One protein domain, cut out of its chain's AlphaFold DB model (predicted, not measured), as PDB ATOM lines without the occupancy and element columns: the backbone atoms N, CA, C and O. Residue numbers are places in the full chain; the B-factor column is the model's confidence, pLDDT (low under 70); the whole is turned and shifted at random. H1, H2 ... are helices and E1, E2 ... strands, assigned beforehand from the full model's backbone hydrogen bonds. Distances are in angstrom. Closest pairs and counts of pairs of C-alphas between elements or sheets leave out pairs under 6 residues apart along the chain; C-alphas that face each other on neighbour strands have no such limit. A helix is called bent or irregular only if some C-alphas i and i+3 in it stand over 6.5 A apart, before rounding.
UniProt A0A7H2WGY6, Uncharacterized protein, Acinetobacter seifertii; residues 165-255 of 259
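This is residues 165 to 255 of the 259 residues of an uncharacterized protein of Acinetobacter seifertii (UniProt A0A7H2WGY6). A kinked helix, H2, lies over one face of a small three-stranded sheet and runs along its edge strand E1, while a shorter helix, H1, packs beside H2 and runs the opposite way. Two long loops, residues 175 to 193 and residues 230 to 251, swing round this body. The printed part has 91 residues, with two named helices and three named strands in the order H1, H2, E1, E2, E3; the sheet's order is E1, E2, E3, antiparallel throughout. The class is mixed, helices and strands, with under half of the residues, 43, in named elements. The whole is compact and rounded, with a radius of gyration of the C-alphas of 12.3 A and spans of 32 by 30 by 25 A.

H1, residues 165 to 174, begins at C-alpha 165 (178.525, 207.091, 176.056) and is 14.3 A long from first to last C-alpha. H2, residues 194 to 212, begins at C-alpha 194 (198.442, 194.496, 169.522) and is 23.6 A long. H2 is irregular, with C-alphas 204 and 207 at 7.5 A and a kink of 68 degrees near residue 205. E1, residues 216 to 220, is 13.0 A long; E2, residues 224 to 229, is 16.1 A long. E3, residues 252 to 254, is 6.6 A long and ends at C-alpha 254 (183.622, 199.855, 162.540).

H1 and H2 touch and form a helical hairpin, opposite ways at a shallow tilt of 20 degrees; their closest C-alphas are those of Cys 172 and Cys 205, 6.0 A apart. H1 only grazes the sheet, with its residues 169 to 174. H2 is on the sheet at a height over the sheet of 7.4 A; it lies over E1 and runs along the strands, at 20 degrees to E1 on the local plane. The closest C-alphas of H2 and E1 are those of Asp 194 and Val 220, 5.4 A apart. The three strands form a meander, each the antiparallel neighbour of the one before. In the hairpin of E1 and E2, N 217 and O 227 are within hydrogen-bond range at 2.7 A, as are N 225 and O 219 at 2.8 A. In the hairpin of E2 and E3, N 228 and O 253 are within hydrogen-bond range at 2.8 A. Every O i to N i+4 pair is within hydrogen-bond range in H1, and 12 of 15 are in H2.

The two C-alphas farthest apart are those of Lys 182 and Lys 251, at 33.4 A. The printed part has no cut. The links H1 to H2 and E2 to E3 are long, with 19 and 22 residues. The mean pLDDT of the printed part is 75.3, and 22 residues are under 70, residues 180 to 186 and 237 to 251.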
ATOM      1  N   PRO A 165     177.536 208.170 176.070       80.44
ATOM      2  CA  PRO A 165     178.525 207.091 176.056       80.44
ATOM      3  C   PRO A 165     179.502 207.160 174.877       80.44
ATOM      4  O   PRO A 165     180.638 206.716 174.988       80.44
ATOM      5  N   GLN A 166     179.067 207.705 173.737       83.31
ATOM      6  CA  GLN A 166     179.914 207.869 172.552       83.31
ATOM      7  C   GLN A 166     180.977 208.959 172.751       83.31
ATOM      8  O   GLN A 166     182.118 208.780 172.332       83.31
ATOM      9  N   GLU A 167     180.625 210.062 173.420       84.25
ATOM     10  CA  GLU A 167     181.573 211.125 173.759       84.25
ATOM     11  C   GLU A 167     182.566 210.648 174.824       84.25
ATOM     12  O   GLU A 167     183.771 210.817 174.650       84.25
ATOM     13  N   ALA A 168     182.074 209.956 175.857       85.31
ATOM     14  CA  ALA A 168     182.919 209.329 176.869       85.31
ATOM     15  C   ALA A 168     183.912 208.332 176.254       85.31
ATOM     16  O   ALA A 168     185.098 208.358 176.571       85.31
ATOM     17  N   LEU A 169     183.456 207.484 175.325       88.31
ATOM     18  CA  LEU A 169     184.321 206.534 174.624       88.31
ATOM     19  C   LEU A 169     185.360 207.244 173.747       88.31
ATOM     20  O   LEU A 169     186.528 206.858 173.746       88.31
ATOM     21  N   ARG A 170     184.961 208.302 173.027       87.50
ATOM     22  CA  ARG A 170     185.873 209.118 172.210       87.50
ATOM     23  C   ARG A 170     186.958 209.764 173.068       87.50
ATOM     24  O   ARG A 170     188.121 209.765 172.663       87.50
ATOM     25  N   ASP A 171     186.591 210.324 174.217       87.06
ATOM     26  CA  ASP A 171     187.564 210.910 175.135       87.06
ATOM     27  C   ASP A 171     188.460 209.839 175.759       87.06
ATOM     28  O   ASP A 171     189.672 210.019 175.791       87.06
ATOM     29  N   CYS A 172     187.909 208.682 176.131       87.62
ATOM     30  CA  CYS A 172     188.693 207.567 176.662       87.62
ATOM     31  C   CYS A 172     189.737 207.061 175.661       87.62
ATOM     32  O   CYS A 172     190.879 206.816 176.034       87.62
ATOM     33  N   LEU A 173     189.392 206.989 174.372       87.38
ATOM     34  CA  LEU A 173     190.344 206.616 173.324       87.38
ATOM     35  C   LEU A 173     191.485 207.631 173.151       87.38
ATOM     36  O   LEU A 173     192.600 207.249 172.806       87.38
ATOM     37  N   LYS A 174     191.221 208.923 173.372       87.44
ATOM     38  CA  LYS A 174     192.234 209.989 173.262       87.44
ATOM     39  C   LYS A 174     193.062 210.139 174.533       87.44
ATOM     40  O   LYS A 174     194.262 210.398 174.468       87.44
ATOM     41  N   HIS A 175     192.419 209.971 175.680       85.12
ATOM     42  CA  HIS A 175     192.983 210.196 177.000       85.12
ATOM     43  C   HIS A 175     192.667 209.018 177.938       85.12
ATOM     44  O   HIS A 175     192.001 209.203 178.959       85.12
ATOM     45  N   PRO A 176     193.209 207.807 177.682       78.31
ATOM     46  CA  PRO A 176     192.905 206.620 178.495       78.31
ATOM     47  C   PRO A 176     193.278 206.791 179.976       78.31
ATOM     48  O   PRO A 176     192.779 206.098 180.856       78.31
ATOM     49  N   ARG A 177     194.186 207.728 180.276       75.19
ATOM     50  CA  ARG A 177     194.617 208.062 181.639       75.19
ATOM     51  C   ARG A 177     193.541 208.744 182.480       75.19
ATOM     52  O   ARG A 177     193.614 208.636 183.695       75.19
ATOM     53  N   ASN A 178     192.563 209.397 181.855       76.06
ATOM     54  CA  ASN A 178     191.449 210.030 182.567       76.06
ATOM     55  C   ASN A 178     190.491 208.984 183.159       76.06
ATOM     56  O   ASN A 178     189.776 209.260 184.116       76.06
ATOM     57  N   PHE A 179     190.511 207.775 182.600       71.81
ATOM     58  CA  PHE A 179     189.684 206.645 182.991       71.81
ATOM     59  C   PHE A 179     190.551 205.648 183.754       71.81
ATOM     60  O   PHE A 179     190.848 204.544 183.302       71.81
ATOM     61  N   GLU A 180     191.058 206.105 184.896       63.06
ATOM     62  CA  GLU A 180     191.879 205.294 185.785       63.06
ATOM     63  C   GLU A 180     191.032 204.145 186.352       63.06
ATOM     64  O   GLU A 180     190.004 204.380 186.992       63.06
ATOM     65  N   ASP A 181     191.459 202.902 186.118       55.94
ATOM     66  CA  ASP A 181     190.931 201.747 186.836       55.94
ATOM     67  C   ASP A 181     191.942 201.276 187.890       55.94
ATOM     68  O   ASP A 181     193.150 201.189 187.657       55.94
ATOM     69  N   LYS A 182     191.428 200.996 189.088       47.66
ATOM     70  CA  LYS A 182     192.201 200.581 190.267       47.66
ATOM     71  C   LYS A 182     192.577 199.097 190.218       47.66
ATOM     72  O   LYS A 182     193.283 198.620 191.111       47.66
ATOM     73  N   SER A 183     192.119 198.359 189.206       53.31
ATOM     74  CA  SER A 183     192.421 196.945 189.042       53.31
ATOM     75  C   SER A 183     193.772 196.767 188.327       53.31
ATOM     76  O   SER A 183     193.924 196.887 187.117       53.31
ATOM     77  N   ARG A 184     194.831 196.508 189.106       53.16
ATOM     78  CA  ARG A 184     196.152 196.128 188.571       53.16
ATOM     79  C   ARG A 184     196.139 194.663 188.136       53.16
ATOM     80  O   ARG A 184     196.856 193.842 188.707       53.16
ATOM     81  N   VAL A 185     195.283 194.314 187.181       65.25
ATOM     82  CA  VAL A 185     195.304 192.976 186.584       65.25
ATOM     83  C   VAL A 185     196.545 192.878 185.699       65.25
ATOM     84  O   VAL A 185     196.814 193.758 184.880       65.25
ATOM     85  N   GLN A 186     197.344 191.829 185.909       69.69
ATOM     86  CA  GLN A 186     198.550 191.572 185.127       69.69
ATOM     87  C   GLN A 186     198.167 191.454 183.646       69.69
ATOM     88  O   GLN A 186     197.278 190.675 183.311       69.69
ATOM     89  N   ASN A 187     198.831 192.214 182.770       74.62
ATOM     90  CA  ASN A 187     198.601 192.112 181.331       74.62
ATOM     91  C   ASN A 187     198.971 190.691 180.861       74.62
ATOM     92  O   ASN A 187     200.122 190.287 181.056       74.62
ATOM     93  N   PRO A 188     198.027 189.918 180.286       75.50
ATOM     94  CA  PRO A 188     198.297 188.559 179.821       75.50
ATOM     95  C   PRO A 188     199.119 188.530 178.520       75.50
ATOM     96  O   PRO A 188     199.562 187.462 178.099       75.50
ATOM     97  N   CYS A 189     199.315 189.681 177.874       79.19
ATOM     98  CA  CYS A 189     200.009 189.815 176.602       79.19
ATOM     99  C   CYS A 189     201.480 190.215 176.773       79.19
ATOM    100  O   CYS A 189     201.862 190.892 177.727       79.19
ATOM    101  N   GLU A 190     202.296 189.872 175.778       79.69
ATOM    102  CA  GLU A 190     203.658 190.393 175.653       79.69
ATOM    103  C   GLU A 190     203.636 191.898 175.336       79.69
ATOM    104  O   GLU A 190     202.861 192.358 174.490       79.69
ATOM    105  N   GLU A 191     204.481 192.667 176.020       82.94
ATOM    106  CA  GLU A 191     204.565 194.119 175.867       82.94
ATOM    107  C   GLU A 191     204.896 194.512 174.416       82.94
ATOM    108  O   GLU A 191     205.725 193.892 173.753       82.94
ATOM    109  N   GLY A 192     204.221 195.545 173.903       79.69
ATOM    110  CA  GLY A 192     204.400 196.024 172.525       79.69
ATOM    111  C   GLY A 192     203.620 195.250 171.454       79.69
ATOM    112  O   GLY A 192     203.705 195.596 170.278       79.69
ATOM    113  N   THR A 193     202.835 194.235 171.828       81.44
ATOM    114  CA  THR A 193     201.919 193.541 170.904       81.44
ATOM    115  C   THR A 193     200.562 194.242 170.795       81.44
ATOM    116  O   THR A 193     200.117 194.893 171.741       81.44
ATOM    117  N   ASP A 194     199.839 194.041 169.683       81.56
ATOM    118  CA  ASP A 194     198.442 194.496 169.522       81.56
ATOM    119  C   ASP A 194     197.553 194.054 170.690       81.56
ATOM    120  O   ASP A 194     196.685 194.800 171.131       81.56
ATOM    121  N   CYS A 195     197.799 192.847 171.206       79.06
ATOM    122  CA  CYS A 195     197.153 192.300 172.394       79.06
ATOM    123  C   CYS A 195     197.414 193.196 173.611       79.06
ATOM    124  O   CYS A 195     196.472 193.621 174.271       79.06
ATOM    125  N   SER A 196     198.677 193.547 173.878       80.69
ATOM    126  CA  SER A 196     199.035 194.400 175.017       80.69
ATOM    127  C   SER A 196     198.358 195.765 174.950       80.69
ATOM    128  O   SER A 196     197.893 196.258 175.976       80.69
ATOM    129  N   TYR A 197     198.291 196.371 173.764       80.81
ATOM    130  CA  TYR A 197     197.600 197.645 173.582       80.81
ATOM    131  C   TYR A 197     196.089 197.489 173.736       80.81
ATOM    132  O   TYR A 197     195.488 198.244 174.492       80.81
ATOM    133  N   ALA A 198     195.473 196.496 173.089       81.56
ATOM    134  CA  ALA A 198     194.040 196.237 173.221       81.56
ATOM    135  C   ALA A 198     193.653 196.042 174.694       81.56
ATOM    136  O   ALA A 198     192.703 196.661 175.162       81.56
ATOM    137  N   TRP A 199     194.448 195.271 175.438       79.38
ATOM    138  CA  TRP A 199     194.254 195.045 176.866       79.38
ATOM    139  C   TRP A 199     194.253 196.346 177.675       79.38
ATOM    140  O   TRP A 199     193.377 196.543 178.512       79.38
ATOM    141  N   GLU A 200     195.191 197.262 177.417       81.94
ATOM    142  CA  GLU A 200     195.241 198.541 178.132       81.94
ATOM    143  C   GLU A 200     193.958 199.366 177.933       81.94
ATOM    144  O   GLU A 200     193.444 199.952 178.890       81.94
ATOM    145  N   TYR A 201     193.414 199.385 176.715       84.00
ATOM    146  CA  TYR A 201     192.147 200.061 176.437       84.00
ATOM    147  C   TYR A 201     190.950 199.308 177.020       84.00
ATOM    148  O   TYR A 201     190.046 199.954 177.542       84.00
ATOM    149  N   GLU A 202     190.944 197.974 177.010       81.19
ATOM    150  CA  GLU A 202     189.882 197.191 177.652       81.19
ATOM    151  C   GLU A 202     189.839 197.442 179.169       81.19
ATOM    152  O   GLU A 202     188.765 197.655 179.723       81.19
ATOM    153  N   GLN A 203     190.981 197.542 179.854       79.31
ATOM    154  CA  GLN A 203     190.989 197.831 181.297       79.31
ATOM    155  C   GLN A 203     190.492 199.247 181.629       79.31
ATOM    156  O   GLN A 203     189.792 199.457 182.616       79.31
ATOM    157  N   ARG A 204     190.839 200.241 180.805       80.56
ATOM    158  CA  ARG A 204     190.514 201.654 181.078       80.56
ATOM    159  C   ARG A 204     189.131 202.052 180.566       80.56
ATOM    160  O   ARG A 204     188.388 202.762 181.238       80.56
ATOM    161  N   CYS A 205     188.782 201.587 179.373       84.06
ATOM    162  CA  CYS A 205     187.605 202.007 178.615       84.06
ATOM    163  C   CYS A 205     186.583 200.876 178.417       84.06
ATOM    164  O   CYS A 205     185.455 201.154 178.002       84.06
ATOM    165  N   GLY A 206     186.940 199.617 178.701       80.69
ATOM    166  CA  GLY A 206     186.094 198.448 178.434       80.69
ATOM    167  C   GLY A 206     184.752 198.505 179.147       80.69
ATOM    168  O   GLY A 206     183.747 198.139 178.553       80.69
ATOM    169  N   PHE A 207     184.683 199.122 180.334       78.31
ATOM    170  CA  PHE A 207     183.419 199.312 181.056       78.31
ATOM    171  C   PHE A 207     182.363 200.089 180.244       78.31
ATOM    172  O   PHE A 207     181.160 199.859 180.402       78.31
ATOM    173  N   ILE A 208     182.795 201.010 179.370       83.88
ATOM    174  CA  ILE A 208     181.903 201.761 178.479       83.88
ATOM    175  C   ILE A 208     181.340 200.811 177.421       83.88
ATOM    176  O   ILE A 208     180.142 200.844 177.136       83.88
ATOM    177  N   LEU A 209     182.179 199.932 176.867       84.81
ATOM    178  CA  LEU A 209     181.733 198.915 175.920       84.81
ATOM    179  C   LEU A 209     180.830 197.878 176.603       84.81
ATOM    180  O   LEU A 209     179.749 197.606 176.096       84.81
ATOM    181  N   ASP A 210     181.187 197.376 177.784       78.94
ATOM    182  CA  ASP A 210     180.359 196.439 178.559       78.94
ATOM    183  C   ASP A 210     178.960 196.999 178.840       78.94
ATOM    184  O   ASP A 210     177.956 196.292 178.745       78.94
ATOM    185  N   THR A 211     178.885 198.289 179.177       77.75
ATOM    186  CA  THR A 211     177.628 198.915 179.601       77.75
ATOM    187  C   THR A 211     176.763 199.353 178.419       77.75
ATOM    188  O   THR A 211     175.537 199.225 178.476       77.75
ATOM    189  N   TYR A 212     177.374 199.882 177.355       82.38
ATOM    190  CA  TYR A 212     176.652 200.575 176.280       82.38
ATOM    191  C   TYR A 212     176.789 199.922 174.905       82.38
ATOM    192  O   TYR A 212     175.889 200.075 174.079       82.38
ATOM    193  N   TYR A 213     177.870 199.179 174.665       84.56
ATOM    194  CA  TYR A 213     178.211 198.591 173.365       84.56
ATOM    195  C   TYR A 213     178.709 197.141 173.519       84.56
ATOM    196  O   TYR A 213     179.849 196.822 173.165       84.56
ATOM    197  N   PRO A 214     177.880 196.235 174.075       81.12
ATOM    198  CA  PRO A 214     178.329 194.915 174.525       81.12
ATOM    199  C   PRO A 214     178.818 194.005 173.391       81.12
ATOM    200  O   PRO A 214     179.538 193.042 173.636       81.12
ATOM    201  N   ASN A 215     178.456 194.315 172.148       83.44
ATOM    202  CA  ASN A 215     178.879 193.616 170.935       83.44
ATOM    203  C   ASN A 215     180.138 194.210 170.277       83.44
ATOM    204  O   ASN A 215     180.531 193.763 169.197       83.44
ATOM    205  N   CYS A 216     180.731 195.245 170.870       84.88
ATOM    206  CA  CYS A 216     181.905 195.935 170.345       84.88
ATOM    207  C   CYS A 216     183.179 195.558 171.098       84.88
ATOM    208  O   CYS A 216     183.112 194.974 172.161       84.88
ATOM    209  N   PHE A 217     184.358 195.839 170.571       83.44
ATOM    210  CA  PHE A 217     185.633 195.524 171.215       83.44
ATOM    211  C   PHE A 217     186.725 196.446 170.692       83.44
ATOM    212  O   PHE A 217     186.579 197.027 169.607       83.44
ATOM    213  N   PHE A 218     187.812 196.584 171.451       84.81
ATOM    214  CA  PHE A 218     188.969 197.329 170.971       84.81
ATOM    215  C   PHE A 218     189.780 196.480 169.994       84.81
ATOM    216  O   PHE A 218     190.265 195.395 170.308       84.81
ATOM    217  N   ASP A 219     189.929 197.002 168.786       80.44
ATOM    218  CA  ASP A 219     190.725 196.422 167.721       80.44
ATOM    219  C   ASP A 219     191.964 197.292 167.502       80.44
ATOM    220  O   ASP A 219     191.879 198.515 167.408       80.44
ATOM    221  N   VAL A 220     193.133 196.659 167.454       78.81
ATOM    222  CA  VAL A 220     194.426 197.336 167.314       78.81
ATOM    223  C   VAL A 220     195.124 196.783 166.087       78.81
ATOM    224  O   VAL A 220     195.317 195.580 165.988       78.81
ATOM    225  N   SER A 221     195.484 197.640 165.140       72.31
ATOM    226  CA  SER A 221     196.314 197.250 163.991       72.31
ATOM    227  C   SER A 221     197.466 198.235 163.816       72.31
ATOM    228  O   SER A 221     198.595 197.965 164.199       72.31
ATOM    229  N   THR A 222     197.173 199.425 163.297       74.44
ATOM    230  CA  THR A 222     198.070 200.594 163.313       74.44
ATOM    231  C   THR A 222     197.634 201.638 164.335       74.44
ATOM    232  O   THR A 222     198.440 202.426 164.817       74.44
ATOM    233  N   THR A 223     196.341 201.653 164.649       79.06
ATOM    234  CA  THR A 223     195.691 202.530 165.624       79.06
ATOM    235  C   THR A 223     194.653 201.719 166.384       79.06
ATOM    236  O   THR A 223     194.149 200.723 165.859       79.06
ATOM    237  N   VAL A 224     194.317 202.154 167.597       81.19
ATOM    238  CA  VAL A 224     193.202 201.573 168.348       81.19
ATOM    239  C   VAL A 224     191.893 202.105 167.780       81.19
ATOM    240  O   VAL A 224     191.712 203.314 167.633       81.19
ATOM    241  N   GLN A 225     190.992 201.192 167.445       85.81
ATOM    242  CA  GLN A 225     189.656 201.469 166.942       85.81
ATOM    243  C   GLN A 225     188.635 200.604 167.680       85.81
ATOM    244  O   GLN A 225     188.991 199.642 168.357       85.81
ATOM    245  N   VAL A 226     187.356 200.948 167.555       86.81
ATOM    246  CA  VAL A 226     186.268 200.152 168.128       86.81
ATOM    247  C   VAL A 226     185.566 199.427 166.992       86.81
ATOM    248  O   VAL A 226     185.015 200.050 166.081       86.81
ATOM    249  N   SER A 227     185.601 198.102 167.052       84.50
ATOM    250  CA  SER A 227     184.987 197.207 166.073       84.50
ATOM    251  C   SER A 227     183.828 196.474 166.729       84.50
ATOM    252  O   SER A 227     183.931 196.057 167.873       84.50
ATOM    253  N   CYS A 228     182.723 196.298 166.016       84.31
ATOM    254  CA  CYS A 228     181.544 195.605 166.522       84.31
ATOM    255  C   CYS A 228     181.249 194.358 165.709       84.31
ATOM    256  O   CYS A 228     181.341 194.380 164.480       84.31
ATOM    257  N   LEU A 229     180.867 193.272 166.380       81.12
ATOM    258  CA  LEU A 229     180.440 192.053 165.705       81.12
ATOM    259  C   LEU A 229     179.170 192.340 164.899       81.12
ATOM    260  O   LEU A 229     178.168 192.817 165.441       81.12
ATOM    261  N   ALA A 230     179.192 192.028 163.600       79.19
ATOM    262  CA  ALA A 230     178.027 192.194 162.731       79.19
ATOM    263  C   ALA A 230     176.876 191.249 163.118       79.19
ATOM    264  O   ALA A 230     175.722 191.507 162.776       79.19
ATOM    265  N   SER A 231     177.187 190.160 163.830       76.31
ATOM    266  CA  SER A 231     176.214 189.243 164.431       76.31
ATOM    267  C   SER A 231     175.385 189.910 165.536       76.31
ATOM    268  O   SER A 231     174.267 189.472 165.806       76.31
ATOM    269  N   GLY A 232     175.909 190.977 166.155       76.00
ATOM    270  CA  GLY A 232     175.334 191.592 167.351       76.00
ATOM    271  C   GLY A 232     175.501 190.740 168.612       76.00
ATOM    272  O   GLY A 232     174.886 191.052 169.631       76.00
ATOM    273  N   GLU A 233     176.295 189.667 168.548       75.75
ATOM    274  CA  GLU A 233     176.586 188.826 169.705       75.75
ATOM    275  C   GLU A 233     177.441 189.570 170.732       75.75
ATOM    276  O   GLU A 233     178.185 190.496 170.414       75.75
ATOM    277  N   HIS A 234     177.294 189.172 171.994       74.94
ATOM    278  CA  HIS A 234     178.033 189.761 173.099       74.94
ATOM    279  C   HIS A 234     179.505 189.350 173.027       74.94
ATOM    280  O   HIS A 234     179.817 188.160 172.969       74.94
ATOM    281  N   VAL A 235     180.412 190.321 173.115       74.75
ATOM    282  CA  VAL A 235     181.845 190.043 173.217       74.75
ATOM    283  C   VAL A 235     182.179 189.732 174.670       74.75
ATOM    284  O   VAL A 235     182.011 190.575 175.547       74.75
ATOM    285  N   SER A 236     182.638 188.511 174.942       70.19
ATOM    286  CA  SER A 236     183.171 188.176 176.264       70.19
ATOM    287  C   SER A 236     184.540 188.831 176.447       70.19
ATOM    288  O   SER A 236     185.452 188.581 175.661       70.19
ATOM    289  N   ARG A 237     184.674 189.665 177.481       67.44
ATOM    290  CA  ARG A 237     185.925 190.354 177.851       67.44
ATOM    291  C   ARG A 237     186.558 189.810 179.131       67.44
ATOM    292  O   ARG A 237     187.500 190.391 179.653       67.44
ATOM    293  N   ASP A 238     186.028 188.703 179.645       65.19
ATOM    294  CA  ASP A 238     186.625 187.991 180.772       65.19
ATOM    295  C   ASP A 238     188.013 187.473 180.376       65.19
ATOM    296  O   ASP A 238     188.163 186.942 179.282       65.19
ATOM    297  N   ILE A 239     189.018 187.606 181.242       60.19
ATOM    298  CA  ILE A 239     190.418 187.278 180.931       60.19
ATOM    299  C   ILE A 239     190.595 185.823 180.475       60.19
ATOM    300  O   ILE A 239     191.439 185.538 179.627       60.19
ATOM    301  N   ASP A 240     189.750 184.921 180.981       61.41
ATOM    302  CA  ASP A 240     189.756 183.496 180.636       61.41
ATOM    303  C   ASP A 240     189.129 183.203 179.258       61.41
ATOM    304  O   ASP A 240     189.323 182.124 178.694       61.41
ATOM    305  N   TYR A 241     188.374 184.157 178.705       59.97
ATOM    306  CA  TYR A 241     187.616 184.028 177.454       59.97
ATOM    307  C   TYR A 241     187.889 185.158 176.451       59.97
ATOM    308  O   TYR A 241     187.280 185.188 175.378       59.97
ATOM    309  N   TRP A 242     188.782 186.084 176.794       63.62
ATOM    310  CA  TRP A 242     189.149 187.222 175.974       63.62
ATOM    311  C   TRP A 242     190.019 186.729 174.821       63.62
ATOM    312  O   TRP A 242     191.155 186.293 175.009       63.62
ATOM    313  N   ASP A 243     189.458 186.761 173.612       60.00
ATOM    314  CA  ASP A 243     190.161 186.381 172.390       60.00
ATOM    315  C   ASP A 243     190.522 187.642 171.581       60.00
ATOM    316  O   ASP A 243     189.697 188.139 170.804       60.00
ATOM    317  N   PRO A 244     191.761 188.160 171.698       55.84
ATOM    318  CA  PRO A 244     192.218 189.315 170.919       55.84
ATOM    319  C   PRO A 244     192.286 189.028 169.404       55.84
ATOM    320  O   PRO A 244     192.480 189.949 168.606       55.84
ATOM    321  N   ASN A 245     192.114 187.766 168.983       52.94
ATOM    322  CA  ASN A 245     192.122 187.329 167.588       52.94
ATOM    323  C   ASN A 245     190.716 187.149 166.987       52.94
ATOM    324  O   ASN A 245     190.600 186.639 165.865       52.94
ATOM    325  N   LEU A 246     189.652 187.625 167.651       59.72
ATOM    326  CA  LEU A 246     188.295 187.689 167.073       59.72
ATOM    327  C   LEU A 246     188.254 188.384 165.695       59.72
ATOM    328  O   LEU A 246     187.383 188.083 164.876       59.72
ATOM    329  N   LYS A 247     189.271 189.206 165.389       52.66
ATOM    330  CA  LYS A 247     189.574 189.812 164.078       52.66
ATOM    331  C   LYS A 247     189.485 188.846 162.888       52.66
ATOM    332  O   LYS A 247     189.213 189.285 161.774       52.66
ATOM    333  N   PHE A 248     189.743 187.550 163.092       49.41
ATOM    334  CA  PHE A 248     189.933 186.591 161.995       49.41
ATOM    335  C   PHE A 248     188.751 185.654 161.728       49.41
ATOM    336  O   PHE A 248     188.769 184.946 160.719       49.41
ATOM    337  N   LYS A 249     187.736 185.609 162.602       53.19
ATOM    338  CA  LYS A 249     186.658 184.605 162.506       53.19
ATOM    339  C   LYS A 249     185.281 185.187 162.186       53.19
ATOM    340  O   LYS A 249     184.462 184.466 161.620       53.19
ATOM    341  N   GLU A 250     185.035 186.468 162.466       59.12
ATOM    342  CA  GLU A 250     183.718 187.086 162.273       59.12
ATOM    343  C   GLU A 250     183.761 188.380 161.457       59.12
ATOM    344  O   GLU A 250     184.754 189.101 161.422       59.12
ATOM    345  N   LYS A 251     182.646 188.681 160.777       64.06
ATOM    346  CA  LYS A 251     182.468 189.972 160.108       64.06
ATOM    347  C   LYS A 251     182.282 191.054 161.164       64.06
ATOM    348  O   LYS A 251     181.369 190.958 161.982       64.06
ATOM    349  N   THR A 252     183.089 192.101 161.090       71.75
ATOM    350  CA  THR A 252     183.009 193.262 161.974       71.75
ATOM    351  C   THR A 252     182.549 194.507 161.219       71.75
ATOM    352  O   THR A 252     182.683 194.605 159.997       71.75
ATOM    353  N   ILE A 253     181.966 195.453 161.949       76.94
ATOM    354  CA  ILE A 253     181.603 196.789 161.473       76.94
ATOM    355  C   ILE A 253     182.316 197.793 162.376       76.94
ATOM    356  O   ILE A 253     182.273 197.658 163.596       76.94
ATOM    357  N   LEU A 254     182.974 198.789 161.783       75.62
ATOM    358  CA  LEU A 254     183.622 199.855 162.540       75.62
ATOM    359  C   LEU A 254     182.562 200.713 163.238       75.62
ATOM    360  O   LEU A 254     181.589 201.139 162.609       75.62
ATOM    361  N   MET A 255     182.768 201.003 164.518       79.56
ATOM    362  CA  MET A 255     181.963 201.990 165.219       79.56
ATOM    363  C   MET A 255     182.390 203.395 164.784       79.56
ATOM    364  O   MET A 255     183.539 203.790 164.979       79.56
TER     365      MET A 255